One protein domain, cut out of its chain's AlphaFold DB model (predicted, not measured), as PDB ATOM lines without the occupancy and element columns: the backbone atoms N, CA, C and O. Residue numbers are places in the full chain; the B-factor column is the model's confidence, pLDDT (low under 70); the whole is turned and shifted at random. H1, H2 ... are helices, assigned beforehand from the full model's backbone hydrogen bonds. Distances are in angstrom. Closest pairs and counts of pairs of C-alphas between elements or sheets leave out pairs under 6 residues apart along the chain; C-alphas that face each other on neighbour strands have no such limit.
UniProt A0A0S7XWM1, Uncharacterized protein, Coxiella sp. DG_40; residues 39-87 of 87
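AT A GLANCE: This is residues 39 to 87 of the 87 residues of an uncharacterized protein of Coxiella sp. DG_40 (UniProt A0A0S7XWM1). What does the domain look like? It is a long helical hairpin with unequal arms: H1 is the long arm, and the shorter H2 folds back over residues 53 to 64 of H1, leaving residues 39 to 52 to stick out. How large is it, and how is it made up? The printed part has 49 residues with two named helices, H1 then H2, no named strand, and the class all helix. It is a loose rod, spanning 45 by 16 by 14 A, with a radius of gyration of the C-alphas of 13.6 A.

IN THESE COORDINATES: Where is the longest helix? H1 holds residues 39 to 65 and measures 37.5 A from C-alpha 39 at (168.797, 130.793, 146.177) to C-alpha 65 at (203.367, 139.440, 134.655). Where is the other helix? H2 holds residues 72 to 85 and measures 19.9 A from first to last C-alpha, ending with C-alpha 85 at (189.014, 144.064, 139.613).

HOW THE PARTS SIT: How does H2 stand to H1? They touch, H1 with residues 53 to 64 alone, and the closest C-alphas are those of Ala 60 and Asn 81, 6.1 A apart. They form a helical hairpin and run opposite ways at a shallow tilt of 34.6 degrees, only just short of steep. What do the backbones show? In H2 every O i to N i+4 pair is within hydrogen-bond range; in H1 22 of 23 are.

THE WHOLE: How far does the printed part reach? The two C-alphas farthest apart, those of Tyr 39 and Glu 70, are 45.5 A apart. Without residues 39 to 52, which stand free, the body spans 24 by 16 by 11 A. Is it continuous? The printed part has no cut, and a short link of 6 residues joins H1 to H2. Where is confidence low? The mean pLDDT of the printed part is 72.4, and 17 residues are under 70, among them residues 46 to 54 and 67 to 69.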
ATOM      1  N   TYR A  39     167.356 130.826 145.954       76.50
ATOM      2  CA  TYR A  39     168.797 130.793 146.177       76.50
ATOM      3  C   TYR A  39     169.551 130.076 145.054       76.50
ATOM      4  O   TYR A  39     170.693 130.440 144.780       76.50
ATOM      5  N   ASP A  40     168.931 129.114 144.366       77.44
ATOM      6  CA  ASP A  40     169.583 128.365 143.291       77.44
ATOM      7  C   ASP A  40     169.798 129.259 142.068       77.44
ATOM      8  O   ASP A  40     170.898 129.308 141.509       77.44
ATOM      9  N   SER A  41     168.778 130.034 141.689       77.00
ATOM     10  CA  SER A  41     168.910 131.048 140.640       77.00
ATOM     11  C   SER A  41     169.894 132.147 141.040       77.00
ATOM     12  O   SER A  41     170.734 132.538 140.229       77.00
ATOM     13  N   PHE A  42     169.863 132.604 142.296       74.75
ATOM     14  CA  PHE A  42     170.804 133.611 142.793       74.75
ATOM     15  C   PHE A  42     172.262 133.132 142.728       74.75
ATOM     16  O   PHE A  42     173.118 133.832 142.190       74.75
ATOM     17  N   ILE A  43     172.547 131.919 143.213       75.44
ATOM     18  CA  ILE A  43     173.888 131.328 143.163       75.44
ATOM     19  C   ILE A  43     174.318 131.108 141.715       75.44
ATOM     20  O   ILE A  43     175.455 131.420 141.362       75.44
ATOM     21  N   LYS A  44     173.432 130.616 140.846       74.56
ATOM     22  CA  LYS A  44     173.744 130.388 139.431       74.56
ATOM     23  C   LYS A  44     174.121 131.680 138.707       74.56
ATOM     24  O   LYS A  44     175.098 131.681 137.957       74.56
ATOM     25  N   GLU A  45     173.391 132.770 138.934       70.19
ATOM     26  CA  GLU A  45     173.735 134.073 138.356       70.19
ATOM     27  C   GLU A  45     175.018 134.646 138.974       70.19
ATOM     28  O   GLU A  45     175.884 135.093 138.227       70.19
ATOM     29  N   ALA A  46     175.217 134.522 140.292       65.50
ATOM     30  CA  ALA A  46     176.459 134.937 140.957       65.50
ATOM     31  C   ALA A  46     177.696 134.161 140.459       65.50
ATOM     32  O   ALA A  46     178.784 134.721 140.317       65.50
ATOM     33  N   THR A  47     177.532 132.875 140.136       66.25
ATOM     34  CA  THR A  47     178.613 132.026 139.613       66.25
ATOM     35  C   THR A  47     178.989 132.411 138.175       66.25
ATOM     36  O   THR A  47     180.164 132.357 137.809       66.25
ATOM     37  N   LYS A  48     178.024 132.842 137.346       63.12
ATOM     38  CA  LYS A  48     178.287 133.313 135.971       63.12
ATOM     39  C   LYS A  48     179.112 134.600 135.943       63.12
ATOM     40  O   LYS A  48     180.017 134.718 135.111       63.12
ATOM     41  N   THR A  49     178.823 135.550 136.833       58.44
ATOM     42  CA  THR A  49     179.634 136.769 136.992       58.44
ATOM     43  C   THR A  49     181.062 136.392 137.364       58.44
ATOM     44  O   THR A  49     182.003 136.774 136.674       58.44
ATOM     45  N   GLN A  50     181.214 135.489 138.333       59.03
ATOM     46  CA  GLN A  50     182.520 135.049 138.817       59.03
ATOM     47  C   GLN A  50     183.361 134.313 137.754       59.03
ATOM     48  O   GLN A  50     184.582 134.479 137.718       59.03
ATOM     49  N   GLN A  51     182.731 133.540 136.857       58.09
ATOM     50  CA  GLN A  51     183.398 132.878 135.721       58.09
ATOM     51  C   GLN A  51     183.846 133.840 134.613       58.09
ATOM     52  O   GLN A  51     184.827 133.570 133.914       58.09
ATOM     53  N   THR A  52     183.120 134.938 134.419       57.62
ATOM     54  CA  THR A  52     183.480 135.964 133.432       57.62
ATOM     55  C   THR A  52     184.647 136.795 133.963       57.62
ATOM     56  O   THR A  52     185.657 136.952 133.276       57.62
ATOM     57  N   ASP A  53     184.576 137.175 135.240       63.12
ATOM     58  CA  ASP A  53     185.625 137.923 135.930       63.12
ATOM     59  C   ASP A  53     186.936 137.130 136.026       63.12
ATOM     60  O   ASP A  53     188.013 137.699 135.879       63.12
ATOM     61  N   THR A  54     186.891 135.802 136.190       69.38
ATOM     62  CA  THR A  54     188.125 134.997 136.291       69.38
ATOM     63  C   THR A  54     188.971 135.032 135.021       69.38
ATOM     64  O   THR A  54     190.197 135.047 135.118       69.38
ATOM     65  N   LYS A  55     188.358 135.066 133.831       71.31
ATOM     66  CA  LYS A  55     189.101 135.158 132.561       71.31
ATOM     67  C   LYS A  55     189.734 136.532 132.377       71.31
ATOM     68  O   LYS A  55     190.882 136.623 131.940       71.31
ATOM     69  N   ASP A  56     188.999 137.579 132.733       69.00
ATOM     70  CA  ASP A  56     189.479 138.954 132.636       69.00
ATOM     71  C   ASP A  56     190.604 139.216 133.648       69.00
ATOM     72  O   ASP A  56     191.644 139.769 133.283       69.00
ATOM     73  N   ILE A  57     190.474 138.701 134.876       70.62
ATOM     74  CA  ILE A  57     191.519 138.735 135.906       70.62
ATOM     75  C   ILE A  57     192.765 137.968 135.450       70.62
ATOM     76  O   ILE A  57     193.871 138.495 135.543       70.62
ATOM     77  N   GLN A  58     192.618 136.754 134.909       76.06
ATOM     78  CA  GLN A  58     193.759 135.978 134.403       76.06
ATOM     79  C   GLN A  58     194.483 136.702 133.268       76.06
ATOM     80  O   GLN A  58     195.712 136.756 133.251       76.06
ATOM     81  N   ARG A  59     193.741 137.303 132.335       70.75
ATOM     82  CA  ARG A  59     194.325 138.081 131.239       70.75
ATOM     83  C   ARG A  59     195.062 139.313 131.756       70.75
ATOM     84  O   ARG A  59     196.162 139.599 131.289       70.75
ATOM     85  N   ALA A  60     194.482 140.020 132.720       68.31
ATOM     86  CA  ALA A  60     195.118 141.158 133.363       68.31
ATOM     87  C   ALA A  60     196.416 140.755 134.076       68.31
ATOM     88  O   ALA A  60     197.460 141.355 133.835       68.31
ATOM     89  N   GLN A  61     196.382 139.681 134.867       70.94
ATOM     90  CA  GLN A  61     197.559 139.124 135.535       70.94
ATOM     91  C   GLN A  61     198.636 138.699 134.536       70.94
ATOM     92  O   GLN A  61     199.818 138.935 134.773       70.94
ATOM     93  N   GLN A  62     198.253 138.111 133.401       75.38
ATOM     94  CA  GLN A  62     199.189 137.690 132.364       75.38
ATOM     95  C   GLN A  62     199.836 138.891 131.659       75.38
ATOM     96  O   GLN A  62     201.043 138.879 131.422       75.38
ATOM     97  N   LEU A  63     199.067 139.948 131.375       67.31
ATOM     98  CA  LEU A  63     199.596 141.202 130.828       67.31
ATOM     99  C   LEU A  63     200.586 141.856 131.799       67.31
ATOM    100  O   LEU A  63     201.701 142.175 131.387       67.31
ATOM    101  N   LEU A  64     200.222 141.962 133.081       70.06
ATOM    102  CA  LEU A  64     201.078 142.510 134.135       70.06
ATOM    103  C   LEU A  64     202.361 141.681 134.317       70.06
ATOM    104  O   LEU A  64     203.461 142.226 134.270       70.06
ATOM    105  N   SER A  65     202.235 140.357 134.440       67.25
ATOM    106  CA  SER A  65     203.367 139.440 134.655       67.25
ATOM    107  C   SER A  65     204.293 139.342 133.444       67.25
ATOM    108  O   SER A  65     205.482 139.078 133.593       67.25
ATOM    109  N   SER A  66     203.766 139.553 132.231       71.75
ATOM    110  CA  SER A  66     204.573 139.546 131.009       71.75
ATOM    111  C   SER A  66     205.477 140.771 130.867       71.75
ATOM    112  O   SER A  66     206.341 140.772 129.993       71.75
ATOM    113  N   GLY A  67     205.256 141.829 131.661       62.50
ATOM    114  CA  GLY A  67     206.012 143.078 131.568       62.50
ATOM    115  C   GLY A  67     205.807 143.845 130.257       62.50
ATOM    116  O   GLY A  67     206.433 144.883 130.065       62.50
ATOM    117  N   LYS A  68     204.911 143.391 129.363       65.31
ATOM    118  CA  LYS A  68     204.616 144.017 128.062       65.31
ATOM    119  C   LYS A  68     203.739 145.265 128.200       65.31
ATOM    120  O   LYS A  68     202.780 145.447 127.452       65.31
ATOM    121  N   LEU A  69     204.075 146.147 129.134       69.31
ATOM    122  CA  LEU A  69     203.486 147.479 129.304       69.31
ATOM    123  C   LEU A  69     204.217 148.520 128.439       69.31
ATOM    124  O   LEU A  69     204.359 149.674 128.816       69.31
ATOM    125  N   GLU A  70     204.728 148.101 127.285       70.94
ATOM    126  CA  GLU A  70     205.580 148.925 126.421       70.94
ATOM    127  C   GLU A  70     204.766 149.784 125.444       70.94
ATOM    128  O   GLU A  70     205.288 150.712 124.831       70.94
ATOM    129  N   THR A  71     203.471 149.490 125.300       78.25
ATOM    130  CA  THR A  71     202.548 150.244 124.451       78.25
ATOM    131  C   THR A  71     201.486 150.935 125.301       78.25
ATOM    132  O   THR A  71     201.022 150.399 126.309       78.25
ATOM    133  N   ALA A  72     201.050 152.118 124.861       81.38
ATOM    134  CA  ALA A  72     199.997 152.879 125.536       81.38
ATOM    135  C   ALA A  72     198.692 152.073 125.695       81.38
ATOM    136  O   ALA A  72     198.000 152.195 126.703       81.38
ATOM    137  N   GLU A  73     198.383 151.208 124.727       81.44
ATOM    138  CA  GLU A  73     197.221 150.318 124.763       81.44
ATOM    139  C   GLU A  73     197.306 149.297 125.906       81.44
ATOM    140  O   GLU A  73     196.354 149.149 126.672       81.44
ATOM    141  N   ASN A  74     198.463 148.651 126.081       76.12
ATOM    142  CA  ASN A  74     198.654 147.664 127.142       76.12
ATOM    143  C   ASN A  74     198.682 148.319 128.529       76.12
ATOM    144  O   ASN A  74     198.143 147.753 129.479       76.12
ATOM    145  N   ILE A  75     199.253 149.524 128.639       81.50
ATOM    146  CA  ILE A  75     199.234 150.324 129.872       81.50
ATOM    147  C   ILE A  75     197.793 150.662 130.266       81.50
ATOM    148  O   ILE A  75     197.402 150.455 131.416       81.50
ATOM    149  N   ARG A  76     196.979 151.140 129.316       85.06
ATOM    150  CA  ARG A  76     195.572 151.478 129.570       85.06
ATOM    151  C   ARG A  76     194.769 150.251 129.997       85.06
ATOM    152  O   ARG A  76     194.069 150.309 131.001       85.06
ATOM    153  N   ALA A  77     194.916 149.138 129.280       80.50
ATOM    154  CA  ALA A  77     194.225 147.895 129.608       80.50
ATOM    155  C   ALA A  77     194.604 147.373 131.007       80.50
ATOM    156  O   ALA A  77     193.742 146.919 131.756       80.50
ATOM    157  N   ALA A  78     195.880 147.468 131.392       78.25
ATOM    158  CA  ALA A  78     196.328 147.101 132.732       78.25
ATOM    159  C   ALA A  78     195.708 147.998 133.818       78.25
ATOM    160  O   ALA A  78     195.178 147.483 134.802       78.25
ATOM    161  N   ALA A  79     195.710 149.321 133.623       83.81
ATOM    162  CA  ALA A  79     195.131 150.274 134.572       83.81
ATOM    163  C   ALA A  79     193.613 150.092 134.753       83.81
ATOM    164  O   ALA A  79     193.105 150.145 135.877       83.81
ATOM    165  N   GLU A  80     192.887 149.829 133.663       84.19
ATOM    166  CA  GLU A  80     191.453 149.524 133.703       84.19
ATOM    167  C   GLU A  80     191.175 148.246 134.500       84.19
ATOM    168  O   GLU A  80     190.282 148.233 135.347       84.19
ATOM    169  N   ASN A  81     191.972 147.195 134.302       79.50
ATOM    170  CA  ASN A  81     191.792 145.938 135.023       79.50
ATOM    171  C   ASN A  81     192.111 146.056 136.521       79.50
ATOM    172  O   ASN A  81     191.354 145.533 137.335       79.50
ATOM    173  N   ILE A  82     193.172 146.779 136.898       80.56
ATOM    174  CA  ILE A  82     193.494 147.071 138.309       80.56
ATOM    175  C   ILE A  82     192.325 147.810 138.970       80.56
ATOM    176  O   ILE A  82     191.866 147.431 140.043       80.56
ATOM    177  N   THR A  83     191.786 148.827 138.296       83.12
ATOM    178  CA  THR A  83     190.684 149.640 138.834       83.12
ATOM    179  C   THR A  83     189.389 148.837 138.958       83.12
ATOM    180  O   THR A  83     188.668 148.967 139.944       83.12
ATOM    181  N   LYS A  84     189.077 148.011 137.954       78.50
ATOM    182  CA  LYS A  84     187.817 147.266 137.878       78.50
ATOM    183  C   LYS A  84     187.797 146.033 138.781       78.50
ATOM    184  O   LYS A  84     186.741 145.699 139.308       78.50
ATOM    185  N   PHE A  85     188.937 145.366 138.947       77.12
ATOM    186  CA  PHE A  85     189.014 144.064 139.613       77.12
ATOM    187  C   PHE A  85     189.891 144.052 140.876       77.12
ATOM    188  O   PHE A  85     189.932 143.031 141.557       77.12
ATOM    189  N   GLY A  86     190.563 145.158 141.220       70.81
ATOM    190  CA  GLY A  86     191.362 145.276 142.448       70.81
ATOM    191  C   GLY A  86     192.621 144.406 142.462       70.81
ATOM    192  O   GLY A  86     192.993 143.894 143.518       70.81
ATOM    193  N   ILE A  87     193.219 144.193 141.288       62.06
ATOM    194  CA  ILE A  87     194.420 143.366 141.080       62.06
ATOM    195  C   ILE A  87     195.688 144.143 141.430       62.06
ATOM    196  O   ILE A  87     195.727 145.353 141.116       62.06
TER     197      ILE A  87